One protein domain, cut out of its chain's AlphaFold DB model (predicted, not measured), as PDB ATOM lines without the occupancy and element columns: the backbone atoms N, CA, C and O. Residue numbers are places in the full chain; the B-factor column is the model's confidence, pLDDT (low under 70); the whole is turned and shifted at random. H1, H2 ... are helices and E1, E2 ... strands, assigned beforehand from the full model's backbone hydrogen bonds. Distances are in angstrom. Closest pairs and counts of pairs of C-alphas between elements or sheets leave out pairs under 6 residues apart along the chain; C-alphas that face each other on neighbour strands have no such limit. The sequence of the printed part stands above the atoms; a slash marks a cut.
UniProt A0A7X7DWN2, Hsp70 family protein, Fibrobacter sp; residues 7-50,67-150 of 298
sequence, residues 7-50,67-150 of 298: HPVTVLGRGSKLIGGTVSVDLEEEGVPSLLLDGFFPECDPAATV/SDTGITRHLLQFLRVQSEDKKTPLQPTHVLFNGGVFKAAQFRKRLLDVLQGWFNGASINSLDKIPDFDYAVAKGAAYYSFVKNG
ATOM      1  N   HIS A   7     -49.049  17.160 -44.456       90.81
ATOM      2  CA  HIS A   7     -47.825  16.946 -45.219       90.81
ATOM      3  C   HIS A   7     -48.098  16.914 -46.732       90.81
ATOM      4  O   HIS A   7     -48.854  16.051 -47.187       90.81
ATOM      5  N   PRO A   8     -47.457  17.781 -47.538       91.06
ATOM      6  CA  PRO A   8     -47.644  17.777 -48.982       91.06
ATOM      7  C   PRO A   8     -46.977  16.554 -49.614       91.06
ATOM      8  O   PRO A   8     -45.761  16.369 -49.521       91.06
ATOM      9  N   VAL A   9     -47.752  15.742 -50.328       88.50
ATOM     10  CA  VAL A   9     -47.242  14.664 -51.179       88.50
ATOM     11  C   VAL A   9     -47.380  15.072 -52.634       88.50
ATOM     12  O   VAL A   9     -48.459  15.412 -53.111       88.50
ATOM     13  N   THR A  10     -46.260  15.035 -53.351       88.38
ATOM     14  CA  THR A  10     -46.195  15.420 -54.760       88.38
ATOM     15  C   THR A  10     -45.873  14.209 -55.617       88.38
ATOM     16  O   THR A  10     -44.801  13.615 -55.498       88.38
ATOM     17  N   VAL A  11     -46.797  13.856 -56.505       82.75
ATOM     18  CA  VAL A  11     -46.596  12.828 -57.522       82.75
ATOM     19  C   VAL A  11     -46.179  13.521 -58.813       82.75
ATOM     20  O   VAL A  11     -46.939  14.292 -59.401       82.75
ATOM     21  N   LEU A  12     -44.947  13.260 -59.244       78.94
ATOM     22  CA  LEU A  12     -44.412  13.812 -60.485       78.94
ATOM     23  C   LEU A  12     -45.053  13.123 -61.696       78.94
ATOM     24  O   LEU A  12     -45.204  11.899 -61.728       78.94
ATOM     25  N   GLY A  13     -45.378  13.911 -62.722       69.69
ATOM     26  CA  GLY A  13     -45.786  13.374 -64.017       69.69
ATOM     27  C   GLY A  13     -44.661  12.556 -64.666       69.69
ATOM     28  O   GLY A  13     -43.480  12.819 -64.451       69.69
ATOM     29  N   ARG A  14     -45.005  11.559 -65.489       67.12
ATOM     30  CA  ARG A  14     -44.018  10.774 -66.258       67.12
ATOM     31  C   ARG A  14     -43.731  11.417 -67.629       67.12
ATOM     32  O   ARG A  14     -44.608  12.038 -68.228       67.12
ATOM     33  N   GLY A  15     -42.524  11.211 -68.163       68.25
ATOM     34  CA  GLY A  15     -42.150  11.575 -69.543       68.25
ATOM     35  C   GLY A  15     -41.881  13.071 -69.779       68.25
ATOM     36  O   GLY A  15     -41.467  13.790 -68.877       68.25
ATOM     37  N   SER A  16     -42.120  13.572 -70.999       60.66
ATOM     38  CA  SER A  16     -41.844  14.976 -71.386       60.66
ATOM     39  C   SER A  16     -42.732  16.024 -70.696       60.66
ATOM     40  O   SER A  16     -42.533  17.221 -70.884       60.66
ATOM     41  N   LYS A  17     -43.695  15.592 -69.867       55.78
ATOM     42  CA  LYS A  17     -44.593  16.445 -69.072       55.78
ATOM     43  C   LYS A  17     -44.254  16.456 -67.572       55.78
ATOM     44  O   LYS A  17     -45.135  16.710 -66.757       55.78
ATOM     45  N   LEU A  18     -42.990  16.227 -67.209       57.38
ATOM     46  CA  LEU A  18     -42.494  16.225 -65.818       57.38
ATOM     47  C   LEU A  18     -42.882  17.469 -64.998       57.38
ATOM     48  O   LEU A  18     -43.073  17.353 -63.795       57.38
ATOM     49  N   ILE A  19     -43.010  18.641 -65.630       58.53
ATOM     50  CA  ILE A  19     -43.317  19.908 -64.938       58.53
ATOM     51  C   ILE A  19     -44.824  20.230 -64.970       58.53
ATOM     52  O   ILE A  19     -45.346  20.815 -64.028       58.53
ATOM     53  N   GLY A  20     -45.542  19.831 -66.028       60.94
ATOM     54  CA  GLY A  20     -46.963  20.165 -66.220       60.94
ATOM     55  C   GLY A  20     -47.963  19.107 -65.740       60.94
ATOM     56  O   GLY A  20     -49.157  19.382 -65.713       60.94
ATOM     57  N   GLY A  21     -47.504  17.896 -65.407       63.25
ATOM     58  CA  GLY A  21     -48.340  16.786 -64.927       63.25
ATOM     59  C   GLY A  21     -48.203  16.499 -63.431       63.25
ATOM     60  O   GLY A  21     -48.603  15.428 -62.987       63.25
ATOM     61  N   THR A  22     -47.578  17.406 -62.683       77.25
ATOM     62  CA  THR A  22     -47.343  17.248 -61.248       77.25
ATOM     63  C   THR A  22     -48.637  17.458 -60.475       77.25
ATOM     64  O   THR A  22     -49.278  18.500 -60.606       77.25
ATOM     65  N   VAL A  23     -49.004  16.472 -59.659       80.62
ATOM     66  CA  VAL A  23     -50.154  16.553 -58.756       80.62
ATOM     67  C   VAL A  23     -49.624  16.594 -57.331       80.62
ATOM     68  O   VAL A  23     -48.959  15.656 -56.888       80.62
ATOM     69  N   SER A  24     -49.912  17.683 -56.628       85.25
ATOM     70  CA  SER A  24     -49.623  17.832 -55.203       85.25
ATOM     71  C   SER A  24     -50.926  17.747 -54.421       85.25
ATOM     72  O   SER A  24     -51.911  18.386 -54.789       85.25
ATOM     73  N   VAL A  25     -50.930  16.941 -53.365       87.56
ATOM     74  CA  VAL A  25     -52.052  16.785 -52.437       87.56
ATOM     75  C   VAL A  25     -51.507  16.863 -51.022       87.56
ATOM     76  O   VAL A  25     -50.511  16.211 -50.705       87.56
ATOM     77  N   ASP A  26     -52.167  17.644 -50.180       88.06
ATOM     78  CA  ASP A  26     -51.880  17.685 -48.754       88.06
ATOM     79  C   ASP A  26     -52.525  16.483 -48.065       88.06
ATOM     80  O   ASP A  26     -53.732  16.254 -48.165       88.06
ATOM     81  N   LEU A  27     -51.701  15.680 -47.395       87.69
ATOM     82  CA  LEU A  27     -52.161  14.585 -46.558       87.69
ATOM     83  C   LEU A  27     -52.407  15.100 -45.145       87.69
ATOM     84  O   LEU A  27     -51.460  15.455 -44.442       87.69
ATOM     85  N   GLU A  28     -53.669  15.111 -44.736       90.06
ATOM     86  CA  GLU A  28     -54.083  15.504 -43.391       90.06
ATOM     87  C   GLU A  28     -53.876  14.368 -42.385       90.06
ATOM     88  O   GLU A  28     -54.175  13.203 -42.668       90.06
ATOM     89  N   GLU A  29     -53.399  14.713 -41.189       86.56
ATOM     90  CA  GLU A  29     -53.118  13.757 -40.113       86.56
ATOM     91  C   GLU A  29     -54.313  12.842 -39.804       86.56
ATOM     92  O   GLU A  29     -54.134  11.636 -39.653       86.56
ATOM     93  N   GLU A  30     -55.529  13.392 -39.744       84.81
ATOM     94  CA  GLU A  30     -56.734  12.656 -39.339       84.81
ATOM     95  C   GLU A  30     -57.154  11.582 -40.359       84.81
ATOM     96  O   GLU A  30     -57.669  10.527 -39.983       84.81
ATOM     97  N   GLY A  31     -56.914  11.820 -41.653       82.81
ATOM     98  CA  GLY A  31     -57.365  10.937 -42.732       82.81
ATOM     99  C   GLY A  31     -56.379   9.822 -43.082       82.81
ATOM    100  O   GLY A  31     -56.790   8.749 -43.532       82.81
ATOM    101  N   VAL A  32     -55.078  10.046 -42.874       86.69
ATOM    102  CA  VAL A  32     -54.023   9.116 -43.307       86.69
ATOM    103  C   VAL A  32     -54.091   7.754 -42.603       86.69
ATOM    104  O   VAL A  32     -54.028   6.743 -43.310       86.69
ATOM    105  N   PRO A  33     -54.233   7.661 -41.265       86.25
ATOM    106  CA  PRO A  33     -54.331   6.372 -40.588       86.25
ATOM    107  C   PRO A  33     -55.496   5.537 -41.111       86.25
ATOM    108  O   PRO A  33     -55.281   4.387 -41.480       86.25
ATOM    109  N   SER A  34     -56.697   6.112 -41.219       87.81
ATOM    110  CA  SER A  34     -57.881   5.408 -41.727       87.81
ATOM    111  C   SER A  34     -57.697   4.984 -43.181       87.81
ATOM    112  O   SER A  34     -57.909   3.823 -43.509       87.81
ATOM    113  N   LEU A  35     -57.189   5.873 -44.045       90.00
ATOM    114  CA  LEU A  35     -56.913   5.549 -45.447       90.00
ATOM    115  C   LEU A  35     -55.965   4.347 -45.589       90.00
ATOM    116  O   LEU A  35     -56.212   3.447 -46.391       90.00
ATOM    117  N   LEU A  36     -54.874   4.325 -44.819       91.88
ATOM    118  CA  LEU A  36     -53.886   3.250 -44.885       91.88
ATOM    119  C   LEU A  36     -54.383   1.959 -44.226       91.88
ATOM    120  O   LEU A  36     -54.172   0.873 -44.768       91.88
ATOM    121  N   LEU A  37     -55.029   2.062 -43.064       94.19
ATOM    122  CA  LEU A  37     -55.548   0.908 -42.338       94.19
ATOM    123  C   LEU A  37     -56.701   0.267 -43.101       94.19
ATOM    124  O   LEU A  37     -56.659  -0.933 -43.330       94.19
ATOM    125  N   ASP A  38     -57.680   1.036 -43.561       93.50
ATOM    126  CA  ASP A  38     -58.848   0.493 -44.255       93.50
ATOM    127  C   ASP A  38     -58.507   0.078 -45.697       93.50
ATOM    128  O   ASP A  38     -59.120  -0.836 -46.247       93.50
ATOM    129  N   GLY A  39     -57.488   0.693 -46.308       92.38
ATOM    130  CA  GLY A  39     -57.005   0.330 -47.642       92.38
ATOM    131  C   GLY A  39     -56.200  -0.976 -47.687       92.38
ATOM    132  O   GLY A  39     -56.379  -1.775 -48.611       92.38
ATOM    133  N   PHE A  40     -55.317  -1.207 -46.707       94.00
ATOM    134  CA  PHE A  40     -54.416  -2.372 -46.688       94.00
ATOM    135  C   PHE A  40     -54.794  -3.442 -45.663       94.00
ATOM    136  O   PHE A  40     -54.525  -4.619 -45.883       94.00
ATOM    137  N   PHE A  41     -55.430  -3.068 -44.557       96.38
ATOM    138  CA  PHE A  41     -55.846  -3.967 -43.477       96.38
ATOM    139  C   PHE A  41     -57.331  -3.775 -43.124       96.38
ATOM    140  O   PHE A  41     -57.652  -3.568 -41.949       96.38
ATOM    141  N   PRO A  42     -58.242  -3.823 -44.118       95.50
ATOM    142  CA  PRO A  42     -59.660  -3.609 -43.873       95.50
ATOM    143  C   PRO A  42     -60.192  -4.611 -42.855       95.50
ATOM    144  O   PRO A  42     -59.819  -5.791 -42.869       95.50
ATOM    145  N   GLU A  43     -61.128  -4.164 -42.025       94.62
ATOM    146  CA  GLU A  43     -62.001  -5.089 -41.311       94.62
ATOM    147  C   GLU A  43     -62.770  -5.932 -42.333       94.62
ATOM    148  O   GLU A  43     -63.277  -5.425 -43.340       94.62
ATOM    149  N   CYS A  44     -62.823  -7.241 -42.112       93.62
ATOM    150  CA  CYS A  44     -63.564  -8.133 -42.986       93.62
ATOM    151  C   CYS A  44     -64.226  -9.254 -42.196       93.62
ATOM    152  O   CYS A  44     -63.643  -9.803 -41.259       93.62
ATOM    153  N   ASP A  45     -65.440  -9.593 -42.625       91.00
ATOM    154  CA  ASP A  45     -66.221 -10.693 -42.073       91.00
ATOM    155  C   ASP A  45     -65.475 -12.038 -42.228       91.00
ATOM    156  O   ASP A  45     -64.774 -12.228 -43.231       91.00
ATOM    157  N   PRO A  46     -65.629 -13.000 -41.299       87.88
ATOM    158  CA  PRO A  46     -64.993 -14.313 -41.398       87.88
ATOM    159  C   PRO A  46     -65.426 -15.136 -42.615       87.88
ATOM    160  O   PRO A  46     -64.797 -16.158 -42.884       87.88
ATOM    161  N   ALA A  47     -66.461 -14.718 -43.356       88.94
ATOM    162  CA  ALA A  47     -66.911 -15.258 -44.639       88.94
ATOM    163  C   ALA A  47     -66.426 -14.445 -45.861       88.94
ATOM    164  O   ALA A  47     -66.664 -14.852 -46.999       88.94
ATOM    165  N   ALA A  48     -65.690 -13.344 -45.671       91.62
ATOM    166  CA  ALA A  48     -65.183 -12.511 -46.762       91.62
ATOM    167  C   ALA A  48     -64.253 -13.285 -47.715       91.62
ATOM    168  O   ALA A  48     -63.619 -14.282 -47.348       91.62
ATOM    169  N   THR A  49     -64.160 -12.819 -48.957       90.25
ATOM    170  CA  THR A  49     -63.289 -13.372 -50.002       90.25
ATOM    171  C   THR A  49     -62.480 -12.260 -50.658       90.25
ATOM    172  O   THR A  49     -62.846 -11.086 -50.583       90.25
ATOM    173  N   VAL A  50     -61.363 -12.630 -51.290       90.50
ATOM    174  CA  VAL A  50     -60.540 -11.692 -52.063       90.50
ATOM    175  C   VAL A  50     -61.373 -11.093 -53.196       90.50
ATOM    176  O   VAL A  50     -62.015 -11.806 -53.974       90.50
ATOM    177  N   SER A  67     -54.653  -6.854 -57.405       83.81
ATOM    178  CA  SER A  67     -55.863  -6.055 -57.579       83.81
ATOM    179  C   SER A  67     -56.597  -5.763 -56.269       83.81
ATOM    180  O   SER A  67     -57.175  -4.684 -56.132       83.81
ATOM    181  N   ASP A  68     -56.568  -6.699 -55.317       89.31
ATOM    182  CA  ASP A  68     -57.107  -6.508 -53.971       89.31
ATOM    183  C   ASP A  68     -55.981  -6.186 -52.985       89.31
ATOM    184  O   ASP A  68     -55.194  -7.056 -52.610       89.31
ATOM    185  N   THR A  69     -55.924  -4.933 -52.536       91.75
ATOM    186  CA  THR A  69     -54.920  -4.454 -51.577       91.75
ATOM    187  C   THR A  69     -55.192  -4.899 -50.140       91.75
ATOM    188  O   THR A  69     -54.324  -4.723 -49.287       91.75
ATOM    189  N   GLY A  70     -56.371  -5.463 -49.855       94.38
ATOM    190  CA  GLY A  70     -56.776  -5.873 -48.514       94.38
ATOM    191  C   GLY A  70     -56.044  -7.128 -48.040       94.38
ATOM    192  O   GLY A  70     -56.537  -8.243 -48.210       94.38
ATOM    193  N   ILE A  71     -54.897  -6.948 -47.382       95.12
ATOM    194  CA  ILE A  71     -54.038  -8.016 -46.840       95.12
ATOM    195  C   ILE A  71     -54.831  -8.952 -45.920       95.12
ATOM    196  O   ILE A  71     -54.625 -10.164 -45.943       95.12
ATOM    197  N   THR A  72     -55.778  -8.421 -45.144       96.19
ATOM    198  CA  THR A  72     -56.640  -9.201 -44.241       96.19
ATOM    199  C   THR A  72     -57.496 -10.233 -44.979       96.19
ATOM    200  O   THR A  72     -57.621 -11.361 -44.507       96.19
ATOM    201  N   ARG A  73     -58.011  -9.929 -46.179       95.31
ATOM    202  CA  ARG A  73     -58.794 -10.891 -46.983       95.31
ATOM    203  C   ARG A  73     -57.927 -12.019 -47.531       95.31
ATOM    204  O   ARG A  73     -58.337 -13.180 -47.509       95.31
ATOM    205  N   HIS A  74     -56.717 -11.690 -47.984       94.69
ATOM    206  CA  HIS A  74     -55.734 -12.686 -48.426       94.69
ATOM    207  C   HIS A  74     -55.291 -13.584 -47.272       94.69
ATOM    208  O   HIS A  74     -55.216 -14.800 -47.433       94.69
ATOM    209  N   LEU A  75     -55.064 -13.006 -46.089       95.25
ATOM    210  CA  LEU A  75     -54.732 -13.763 -44.886       95.25
ATOM    211  C   LEU A  75     -55.868 -14.712 -44.486       95.25
ATOM    212  O   LEU A  75     -55.614 -15.879 -44.198       95.25
ATOM    213  N   LEU A  76     -57.121 -14.252 -44.534       94.44
ATOM    214  CA  LEU A  76     -58.289 -15.094 -44.277       94.44
ATOM    215  C   LEU A  76     -58.369 -16.268 -45.264       94.44
ATOM    216  O   LEU A  76     -58.569 -17.413 -44.856       94.44
ATOM    217  N   GLN A  77     -58.160 -16.009 -46.561       92.62
ATOM    218  CA  GLN A  77     -58.109 -17.065 -47.575       92.62
ATOM    219  C   GLN A  77     -56.973 -18.060 -47.306       92.62
ATOM    220  O   GLN A  77     -57.193 -19.267 -47.401       92.62
ATOM    221  N   PHE A  78     -55.784 -17.575 -46.947       92.44
ATOM    222  CA  PHE A  78     -54.653 -18.424 -46.584       92.44
ATOM    223  C   PHE A  78     -55.008 -19.355 -45.417       92.44
ATOM    224  O   PHE A  78     -54.840 -20.566 -45.539       92.44
ATOM    225  N   LEU A  79     -55.576 -18.825 -44.327       92.56
ATOM    226  CA  LEU A  79     -55.955 -19.626 -43.158       92.56
ATOM    227  C   LEU A  79     -57.024 -20.678 -43.477       92.56
ATOM    228  O   LEU A  79     -56.978 -21.769 -42.914       92.56
ATOM    229  N   ARG A  80     -57.963 -20.392 -44.388       90.94
ATOM    230  CA  ARG A  80     -58.932 -21.397 -44.862       90.94
ATOM    231  C   ARG A  80     -58.265 -22.496 -45.673       90.94
ATOM    232  O   ARG A  80     -58.563 -23.658 -45.466       90.94
ATOM    233  N   VAL A  81     -57.348 -22.164 -46.581       85.19
ATOM    234  CA  VAL A  81     -56.658 -23.179 -47.404       85.19
ATOM    235  C   VAL A  81     -55.841 -24.150 -46.543       85.19
ATOM    236  O   VAL A  81     -55.669 -25.306 -46.930       85.19
ATOM    237  N   GLN A  82     -55.366 -23.699 -45.380       84.19
ATOM    238  CA  GLN A  82     -54.631 -24.533 -44.429       84.19
ATOM    239  C   GLN A  82     -55.528 -25.388 -43.518       84.19
ATOM    240  O   GLN A  82     -55.008 -26.280 -42.847       84.19
ATOM    241  N   SER A  83     -56.846 -25.156 -43.476       86.31
ATOM    242  CA  SER A  83     -57.765 -25.995 -42.703       86.31
ATOM    243  C   SER A  83     -58.090 -27.302 -43.434       86.31
ATOM    244  O   SER A  83     -58.020 -27.394 -44.661       86.31
ATOM    245  N   GLU A  84     -58.473 -28.335 -42.680       79.75
ATOM    246  CA  GLU A  84     -58.859 -29.629 -43.258       79.75
ATOM    247  C   GLU A  84     -60.134 -29.531 -44.111       79.75
ATOM    248  O   GLU A  84     -60.225 -30.151 -45.170       79.75
ATOM    249  N   ASP A  85     -61.102 -28.718 -43.680       84.62
ATOM    250  CA  ASP A  85     -62.393 -28.536 -44.354       84.62
ATOM    251  C   ASP A  85     -62.365 -27.495 -45.486       84.62
ATOM    252  O   ASP A  85     -63.345 -27.359 -46.227       84.62
ATOM    253  N   LYS A  86     -61.253 -26.756 -45.617       80.38
ATOM    254  CA  LYS A  86     -61.019 -25.645 -46.554       80.38
ATOM    255  C   LYS A  86     -62.045 -24.509 -46.507       80.38
ATOM    256  O   LYS A  86     -62.097 -23.678 -47.417       80.38
ATOM    257  N   LYS A  87     -62.892 -24.475 -45.482       82.44
ATOM    258  CA  LYS A  87     -64.013 -23.536 -45.346       82.44
ATOM    259  C   LYS A  87     -63.849 -22.674 -44.108       82.44
ATOM    260  O   LYS A  87     -64.022 -21.460 -44.187       82.44
ATOM    261  N   THR A  88     -63.480 -23.293 -42.997       88.06
ATOM    262  CA  THR A  88     -63.290 -22.624 -41.716       88.06
ATOM    263  C   THR A  88     -61.838 -22.171 -41.609       88.06
ATOM    264  O   THR A  88     -60.947 -22.997 -41.793       88.06
ATOM    265  N   PRO A  89     -61.547 -20.887 -41.344       90.81
ATOM    266  CA  PRO A  89     -60.164 -20.450 -41.196       90.81
ATOM    267  C   PRO A  89     -59.491 -21.175 -40.023       90.81
ATOM    268  O   PRO A  89     -60.085 -21.339 -38.959       90.81
ATOM    269  N   LEU A  90     -58.243 -21.611 -40.205       91.50
ATOM    270  CA  LEU A  90     -57.439 -22.170 -39.121       91.50
ATOM    271  C   LEU A  90     -57.080 -21.063 -38.116       91.50
ATOM    272  O   LEU A  90     -56.484 -20.059 -38.503       91.50
ATOM    273  N   GLN A  91     -57.407 -21.245 -36.833       92.25
ATOM    274  CA  GLN A  91     -57.069 -20.271 -35.791       92.25
ATOM    275  C   GLN A  91     -55.578 -20.358 -35.419       92.25
ATOM    276  O   GLN A  91     -55.146 -21.384 -34.883       92.25
ATOM    277  N   PRO A  92     -54.772 -19.303 -35.645       92.81
ATOM    278  CA  PRO A  92     -53.394 -19.283 -35.177       92.81
ATOM    279  C   PRO A  92     -53.351 -19.081 -33.658       92.81
ATOM    280  O   PRO A  92     -54.154 -18.348 -33.090       92.81
ATOM    281  N   THR A  93     -52.370 -19.682 -32.988       91.88
ATOM    282  CA  THR A  93     -52.132 -19.429 -31.555       91.88
ATOM    283  C   THR A  93     -51.249 -18.203 -31.327       91.88
ATOM    284  O   THR A  93     -51.352 -17.539 -30.294       91.88
ATOM    285  N   HIS A  94     -50.379 -17.905 -32.297       92.94
ATOM    286  CA  HIS A  94     -49.369 -16.862 -32.209       92.94
ATOM    287  C   HIS A  94     -49.201 -16.109 -33.530       92.94
ATOM    288  O   HIS A  94     -49.370 -16.688 -34.604       92.94
ATOM    289  N   VAL A  95     -48.804 -14.839 -33.443       92.38
ATOM    290  CA  VAL A  95     -48.427 -13.998 -34.587       92.38
ATOM    291  C   VAL A  95     -47.032 -13.426 -34.353       92.38
ATOM    292  O   VAL A  95     -46.767 -12.835 -33.307       92.38
ATOM    293  N   LEU A  96     -46.144 -13.598 -35.333       91.38
ATOM    294  CA  LEU A  96     -44.827 -12.962 -35.376       91.38
ATOM    295  C   LEU A  96     -44.838 -11.864 -36.441       91.38
ATOM    296  O   LEU A  96     -45.011 -12.148 -37.625       91.38
ATOM    297  N   PHE A  97     -44.630 -10.619 -36.025       91.50
ATOM    298  CA  PHE A  97     -44.552  -9.483 -36.937       91.50
ATOM    299  C   PHE A  97     -43.123  -9.269 -37.451       91.50
ATOM    300  O   PHE A  97     -42.165  -9.300 -36.681       91.50
ATOM    301  N   ASN A  98     -42.975  -9.004 -38.752       90.50
ATOM    302  CA  ASN A  98     -41.680  -8.741 -39.381       90.50
ATOM    303  C   ASN A  98     -41.794  -7.750 -40.552       90.50
ATOM    304  O   ASN A  98     -42.756  -7.801 -41.315       90.50
ATOM    305  N   GLY A  99     -40.777  -6.906 -40.739       90.38
ATOM    306  CA  GLY A  99     -40.701  -5.930 -41.824       90.38
ATOM    307  C   GLY A  99     -41.169  -4.524 -41.437       90.38
ATOM    308  O   GLY A  99     -41.875  -4.311 -40.449       90.38
ATOM    309  N   GLY A 100     -40.778  -3.541 -42.253       90.44
ATOM    310  CA  GLY A 100     -40.908  -2.113 -41.939       90.44
ATOM    311  C   GLY A 100     -42.337  -1.616 -41.688       90.44
ATOM    312  O   GLY A 100     -42.526  -0.745 -40.843       90.44
ATOM    313  N   VAL A 101     -43.345  -2.196 -42.353       91.00
ATOM    314  CA  VAL A 101     -44.770  -1.853 -42.147       91.00
ATOM    315  C   VAL A 101     -45.164  -2.037 -40.682       91.00
ATOM    316  O   VAL A 101     -45.793  -1.171 -40.075       91.00
ATOM    317  N   PHE A 102     -44.716  -3.136 -40.077       92.00
ATOM    318  CA  PHE A 102     -45.036  -3.466 -38.698       92.00
ATOM    319  C   PHE A 102     -44.142  -2.767 -37.684       92.00
ATOM    320  O   PHE A 102     -44.238  -3.100 -36.513       92.00
ATOM    321  N   LYS A 103     -43.343  -1.756 -38.052       90.12
ATOM    322  CA  LYS A 103     -42.794  -0.806 -37.067       90.12
ATOM    323  C   LYS A 103     -43.900   0.025 -36.426       90.12
ATOM    324  O   LYS A 103     -43.870   0.284 -35.222       90.12
ATOM    325  N   ALA A 104     -44.915   0.389 -37.204       90.06
ATOM    326  CA  ALA A 104     -46.045   1.163 -36.722       90.06
ATOM    327  C   ALA A 104     -47.021   0.283 -35.919       90.06
ATOM    328  O   ALA A 104     -47.594  -0.686 -36.419       90.06
ATOM    329  N   ALA A 105     -47.224   0.648 -34.649       90.12
ATOM    330  CA  ALA A 105     -48.052  -0.112 -33.709       90.12
ATOM    331  C   ALA A 105     -49.525  -0.208 -34.134       90.12
ATOM    332  O   ALA A 105     -50.175  -1.211 -33.849       90.12
ATOM    333  N   GLN A 106     -50.033   0.797 -34.852       91.69
ATOM    334  CA  GLN A 106     -51.412   0.825 -35.339       91.69
ATOM    335  C   GLN A 106     -51.704  -0.317 -36.325       91.69
ATOM    336  O   GLN A 106     -52.734  -0.967 -36.191       91.69
ATOM    337  N   PHE A 107     -50.779  -0.637 -37.241       93.31
ATOM    338  CA  PHE A 107     -50.943  -1.772 -38.161       93.31
ATOM    339  C   PHE A 107     -50.917  -3.115 -37.431       93.31
ATOM    340  O   PHE A 107     -51.733  -3.986 -37.725       93.31
ATOM    341  N   ARG A 108     -50.011  -3.280 -36.454       92.94
ATOM    342  CA  ARG A 108     -49.950  -4.509 -35.644       92.94
ATOM    343  C   ARG A 108     -51.247  -4.716 -34.866       92.94
ATOM    344  O   ARG A 108     -51.816  -5.802 -34.911       92.94
ATOM    345  N   LYS A 109     -51.730  -3.658 -34.206       93.00
ATOM    346  CA  LYS A 109     -52.996  -3.673 -33.471       93.00
ATOM    347  C   LYS A 109     -54.167  -4.001 -34.397       93.00
ATOM    348  O   LYS A 109     -54.870  -4.965 -34.133       93.00
ATOM    349  N   ARG A 110     -54.316  -3.278 -35.515       94.81
ATOM    350  CA  ARG A 110     -55.377  -3.524 -36.505       94.81
ATOM    351  C   ARG A 110     -55.380  -4.973 -36.990       94.81
ATOM    352  O   ARG A 110     -56.443  -5.577 -37.045       94.81
ATOM    353  N   LEU A 111     -54.215  -5.539 -37.319       94.75
ATOM    354  CA  LEU A 111     -54.143  -6.926 -37.781       94.75
ATOM    355  C   LEU A 111     -54.563  -7.920 -36.691       94.75
ATOM    356  O   LEU A 111     -55.294  -8.859 -36.995       94.75
ATOM    357  N   LEU A 112     -54.121  -7.725 -35.443       93.88
ATOM    358  CA  LEU A 112     -54.532  -8.577 -34.321       93.88
ATOM    359  C   LEU A 112     -56.028  -8.461 -34.038       93.88
ATOM    360  O   LEU A 112     -56.666  -9.492 -33.863       93.88
ATOM    361  N   ASP A 113     -56.579  -7.248 -34.032       93.75
ATOM    362  CA  ASP A 113     -58.002  -7.008 -33.782       93.75
ATOM    363  C   ASP A 113     -58.860  -7.712 -34.849       93.75
ATOM    364  O   ASP A 113     -59.806  -8.426 -34.517       93.75
ATOM    365  N   VAL A 114     -58.484  -7.598 -36.132       94.75
ATOM    366  CA  VAL A 114     -59.169  -8.292 -37.238       94.75
ATOM    367  C   VAL A 114     -59.040  -9.814 -37.112       94.75
ATOM    368  O   VAL A 114     -60.041 -10.517 -37.221       94.75
ATOM    369  N   LEU A 115     -57.834 -10.327 -36.844       94.00
ATOM    370  CA  LEU A 115     -57.599 -11.761 -36.658       94.00
ATOM    371  C   LEU A 115     -58.422 -12.325 -35.499       94.00
ATOM    372  O   LEU A 115     -59.052 -13.364 -35.652       94.00
ATOM    373  N   GLN A 116     -58.413 -11.654 -34.347       92.62
ATOM    374  CA  GLN A 116     -59.172 -12.075 -33.170       92.62
ATOM    375  C   GLN A 116     -60.677 -12.010 -33.429       92.62
ATOM    376  O   GLN A 116     -61.397 -12.915 -33.018       92.62
ATOM    377  N   GLY A 117     -61.142 -11.005 -34.179       92.75
ATOM    378  CA  GLY A 117     -62.539 -10.881 -34.591       92.75
ATOM    379  C   GLY A 117     -63.054 -12.049 -35.442       92.75
ATOM    380  O   GLY A 117     -64.264 -12.246 -35.522       92.75
ATOM    381  N   TRP A 118     -62.172 -12.852 -36.047       93.00
ATOM    382  CA  TRP A 118     -62.582 -14.028 -36.817       93.00
ATOM    383  C   TRP A 118     -62.909 -15.262 -35.982       93.00
ATOM    384  O   TRP A 118     -63.546 -16.183 -36.497       93.00
ATOM    385  N   PHE A 119     -62.486 -15.307 -34.718       91.25
ATOM    386  CA  PHE A 119     -62.555 -16.519 -33.912       91.25
ATOM    387  C   PHE A 119     -63.274 -16.270 -32.589       91.25
ATOM    388  O   PHE A 119     -62.887 -15.427 -31.785       91.25
ATOM    389  N   ASN A 120     -64.291 -17.086 -32.315       82.00
ATOM    390  CA  ASN A 120     -64.924 -17.140 -31.002       82.00
ATOM    391  C   ASN A 120     -64.051 -18.002 -30.074       82.00
ATOM    392  O   ASN A 120     -64.147 -19.227 -30.119       82.00
ATOM    393  N   GLY A 121     -63.179 -17.408 -29.252       69.38
ATOM    394  CA  GLY A 121     -62.355 -18.183 -28.316       69.38
ATOM    395  C   GLY A 121     -61.001 -17.572 -27.955       69.38
ATOM    396  O   GLY A 121     -60.870 -16.361 -27.819       69.38
ATOM    397  N   ALA A 122     -60.014 -18.450 -27.727       64.19
ATOM    398  CA  ALA A 122     -58.709 -18.159 -27.124       64.19
ATOM    399  C   ALA A 122     -57.947 -16.984 -27.769       64.19
ATOM    400  O   ALA A 122     -57.999 -16.773 -28.980       64.19
ATOM    401  N   SER A 123     -57.184 -16.255 -26.948       84.75
ATOM    402  CA  SER A 123     -56.423 -15.088 -27.390       84.75
ATOM    403  C   SER A 123     -55.283 -15.474 -28.335       84.75
ATOM    404  O   SER A 123     -54.433 -16.305 -28.011       84.75
ATOM    405  N   ILE A 124     -55.238 -14.817 -29.492       91.56
ATOM    406  CA  ILE A 124     -54.098 -14.877 -30.407       91.56
ATOM    407  C   ILE A 124     -53.001 -13.990 -29.827       91.56
ATOM    408  O   ILE A 124     -53.190 -12.776 -29.695       91.56
ATOM    409  N   ASN A 125     -51.865 -14.589 -29.470       90.38
ATOM    410  CA  ASN A 125     -50.781 -13.874 -28.804       90.38
ATOM    411  C   ASN A 125     -49.750 -13.364 -29.810       90.38
ATOM    412  O   ASN A 125     -49.298 -14.086 -30.694       90.38
ATOM    413  N   SER A 126     -49.318 -12.123 -29.646       89.94
ATOM    414  CA  SER A 126     -48.160 -11.620 -30.375       89.94
ATOM    415  C   SER A 126     -46.856 -12.153 -29.747       89.94
ATOM    416  O   SER A 126     -46.730 -12.237 -28.522       89.94
ATOM    417  N   LEU A 127     -45.876 -12.513 -30.584       86.69
ATOM    418  CA  LEU A 127     -44.540 -12.963 -30.166       86.69
ATOM    419  C   LEU A 127     -43.540 -11.809 -29.932       86.69
ATOM    420  O   LEU A 127     -42.346 -12.052 -29.761       86.69
ATOM    421  N   ASP A 128     -44.006 -10.561 -29.851       67.88
ATOM    422  CA  ASP A 128     -43.180  -9.342 -29.896       67.88
ATOM    423  C   ASP A 128     -42.419  -9.014 -28.593       67.88
ATOM    424  O   ASP A 128     -42.227  -7.841 -28.278       67.88
ATOM    425  N   LYS A 129     -41.969  -9.994 -27.794       64.06
ATOM    426  CA  LYS A 129     -41.282  -9.683 -26.519       64.06
ATOM    427  C   LYS A 129     -40.047  -8.785 -26.714       64.06
ATOM    428  O   LYS A 129     -39.771  -7.969 -25.841       64.06
ATOM    429  N   ILE A 130     -39.349  -8.905 -27.850       66.94
ATOM    430  CA  ILE A 130     -38.340  -7.945 -28.337       66.94
ATOM    431  C   ILE A 130     -38.405  -7.932 -29.875       66.94
ATOM    432  O   ILE A 130     -37.810  -8.807 -30.511       66.94
ATOM    433  N   PRO A 131     -39.138  -7.000 -30.501       69.88
ATOM    434  CA  PRO A 131     -39.255  -6.987 -31.949       69.88
ATOM    435  C   PRO A 131     -37.983  -6.434 -32.599       69.88
ATOM    436  O   PRO A 131     -37.474  -5.386 -32.203       69.88
ATOM    437  N   ASP A 132     -37.508  -7.108 -33.643       84.31
ATOM    438  CA  ASP A 132     -36.480  -6.589 -34.547       84.31
ATOM    439  C   ASP A 132     -37.004  -6.608 -35.985       84.31
ATOM    440  O   ASP A 132     -36.709  -7.503 -36.774       84.31
ATOM    441  N   PHE A 133     -37.845  -5.627 -36.311       88.44
ATOM    442  CA  PHE A 133     -38.535  -5.567 -37.602       88.44
ATOM    443  C   PHE A 133     -37.606  -5.301 -38.794       88.44
ATOM    444  O   PHE A 133     -38.012  -5.540 -39.929       88.44
ATOM    445  N   ASP A 134     -36.397  -4.795 -38.543       89.75
ATOM    446  CA  ASP A 134     -35.407  -4.487 -39.577       89.75
ATOM    447  C   ASP A 134     -34.503  -5.681 -39.875       89.75
ATOM    448  O   ASP A 134     -34.198  -5.954 -41.036       89.75
ATOM    449  N   TYR A 135     -34.089  -6.412 -38.835       89.88
ATOM    450  CA  TYR A 135     -33.062  -7.441 -38.960       89.88
ATOM    451  C   TYR A 135     -33.551  -8.858 -38.668       89.88
ATOM    452  O   TYR A 135     -32.744  -9.778 -38.787       89.88
ATOM    453  N   ALA A 136     -34.823  -9.099 -38.323       88.19
ATOM    454  CA  ALA A 136     -35.308 -10.455 -38.021       88.19
ATOM    455  C   ALA A 136     -35.008 -11.463 -39.147       88.19
ATOM    456  O   ALA A 136     -34.559 -12.574 -38.863       88.19
ATOM    457  N   VAL A 137     -35.154 -11.063 -40.417       89.56
ATOM    458  CA  VAL A 137     -34.804 -11.914 -41.571       89.56
ATOM    459  C   VAL A 137     -33.302 -12.199 -41.620       89.56
ATOM    460  O   VAL A 137     -32.894 -13.356 -41.710       89.56
ATOM    461  N   ALA A 138     -32.466 -11.162 -41.518       91.88
ATOM    462  CA  ALA A 138     -31.010 -11.302 -41.562       91.88
ATOM    463  C   ALA A 138     -30.474 -12.138 -40.387       91.88
ATOM    464  O   ALA A 138     -29.595 -12.975 -40.569       91.88
ATOM    465  N   LYS A 139     -31.051 -11.968 -39.192       90.25
ATOM    466  CA  LYS A 139     -30.766 -12.786 -38.007       90.25
ATOM    467  C   LYS A 139     -31.132 -14.246 -38.236       90.25
ATOM    468  O   LYS A 139     -30.325 -15.116 -37.919       90.25
ATOM    469  N   GLY A 140     -32.302 -14.515 -38.817       88.81
ATOM    470  CA  GLY A 140     -32.713 -15.865 -39.203       88.81
ATOM    471  C   GLY A 140     -31.732 -16.509 -40.186       88.81
ATOM    472  O   GLY A 140     -31.303 -17.639 -39.969       88.81
ATOM    473  N   ALA A 141     -31.300 -15.769 -41.211       89.19
ATOM    474  CA  ALA A 141     -30.321 -16.246 -42.189       89.19
ATOM    475  C   ALA A 141     -28.935 -16.516 -41.567       89.19
ATOM    476  O   ALA A 141     -28.328 -17.558 -41.822       89.19
ATOM    477  N   ALA A 142     -28.447 -15.619 -40.704       93.06
ATOM    478  CA  ALA A 142     -27.189 -15.810 -39.983       93.06
ATOM    479  C   ALA A 142     -27.258 -17.016 -39.030       93.06
ATOM    480  O   ALA A 142     -26.335 -17.832 -38.992       93.06
ATOM    481  N   TYR A 143     -28.375 -17.174 -38.312       91.56
ATOM    482  CA  TYR A 143     -28.617 -18.338 -37.460       91.56
ATOM    483  C   TYR A 143     -28.673 -19.633 -38.275       91.56
ATOM    484  O   TYR A 143     -28.074 -20.632 -37.887       91.56
ATOM    485  N   TYR A 144     -29.315 -19.619 -39.443       87.12
ATOM    486  CA  TYR A 144     -29.347 -20.770 -40.342       87.12
ATOM    487  C   TYR A 144     -27.941 -21.188 -40.802       87.12
ATOM    488  O   TYR A 144     -27.621 -22.377 -40.796       87.12
ATOM    489  N   SER A 145     -27.062 -20.232 -41.120       87.88
ATOM    490  CA  SER A 145     -25.653 -20.522 -41.422       87.88
ATOM    491  C   SER A 145     -24.911 -21.131 -40.223       87.88
ATOM    492  O   SER A 145     -24.194 -22.118 -40.379       87.88
ATOM    493  N   PHE A 146     -25.133 -20.609 -39.012       91.81
ATOM    494  CA  PHE A 146     -24.570 -21.165 -37.775       91.81
ATOM    495  C   PHE A 146     -25.005 -22.624 -37.540       91.81
ATOM    496  O   PHE A 146     -24.170 -23.477 -37.222       91.81
ATOM    497  N   VAL A 147     -26.283 -22.919 -37.797       90.81
ATOM    498  CA  VAL A 147     -26.872 -24.264 -37.735       90.81
ATOM    499  C   VAL A 147     -26.306 -25.209 -38.784       90.81
ATOM    500  O   VAL A 147     -26.030 -26.365 -38.460       90.81
ATOM    501  N   LYS A 148     -26.063 -24.745 -40.014       82.69
ATOM    502  CA  LYS A 148     -25.401 -25.564 -41.046       82.69
ATOM    503  C   LYS A 148     -24.002 -26.021 -40.650       82.69
ATOM    504  O   LYS A 148     -23.590 -27.105 -41.044       82.69
ATOM    505  N   ASN A 149     -23.315 -25.253 -39.809       87.75
ATOM    506  CA  ASN A 149     -22.016 -25.632 -39.252       87.75
ATOM    507  C   ASN A 149     -22.124 -26.582 -38.041       87.75
ATOM    508  O   ASN A 149     -21.158 -26.739 -37.300       87.75
ATOM    509  N   GLY A 150     -23.294 -27.192 -37.813       87.50
ATOM    510  CA  GLY A 150     -23.532 -28.162 -36.741       87.50
ATOM    511  C   GLY A 150     -23.890 -27.548 -35.386       87.50
ATOM    512  O   GLY A 150     -23.915 -28.267 -34.389       87.50
TER     513      GLY A 150
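This is residues 7 to 50 and 67 to 150 of the 298 residues of the protein "Hsp70 family protein" of Fibrobacter sp (UniProt A0A7X7DWN2). Picture two helices, H1 and H2, placed nearly end to end in a row, with H4 passing slantwise over the gap between them; the hairpin of E1 and E2 lies beyond the start of H1, and H5 is an arm on another side, its residues 138 to 148 sticking out. Two long stretches without named elements, residues 82 to 99 and 118 to 135, run between the later helices and pair briefly. The 128 printed residues hold the named elements E1, E2, H1, H2, H3, H4 and H5 in that order, two strands in one antiparallel sheet and five helices; the class is mostly helix, though under half of the residues are in named elements. The whole is loose, with a radius of gyration of the C-alphas of 19.5 A and spans of 56 by 45 by 27 A.

Start at E1, residues 7 to 11, and E2, residues 23 to 28, a hairpin of antiparallel strands at 153 degrees; look for N 9 and O 25, 2.8 A apart, and N 11 and O 23, 2.8 A, both within hydrogen-bond range. A tight link leads to H1, residues 31 to 40. H1 is close to but not clearly touching H2, residues 71 to 81, at a shallow tilt of 22 degrees, the same way; their closest C-alphas, of Phe 40 and Ile 71, are 5.7 A apart. H3, residues 100 to 103, is joined by a tight link to H4, residues 105 to 117. H4 is close to but not clearly touching H1, at a steep tilt of 48 degrees, the closest C-alphas being those of Leu 37 and Phe 107, 6.8 A. It is likewise close to but not clearly touching H2, at a steep tilt of 39 degrees, with Thr 72 and Leu 111 closest, C-alphas 7.3 A apart. H5, residues 136 to 148, is apart from H4. Every O i to N i+4 pair is within hydrogen-bond range in H1, H2, H4 and H5; H3 is too short for one.

Find C-alpha 7 at (-47.825, 16.946, -45.219), where E1 begins; E2 runs 15.9 A. H1 spans 14.2 A and H2 15.4 A, the latter from C-alpha 71 at (-54.038, -8.016, -46.840). H4 runs 18.1 A, and H5 18.3 A to C-alpha 148 at (-25.401, -25.564, -41.046).

The C-alphas of Gly 20 and Gly 150, the two farthest apart, are 61.3 A apart. Residues 51 to 66 are not printed, and C-alphas 50 and 67 are 9.2 A apart across the cut. The links E1 to E2, H2 to H3 and H4 to H5 are long. Confidence is under 70 at residues 13 to 21, 121 to 122 and 128 to 131.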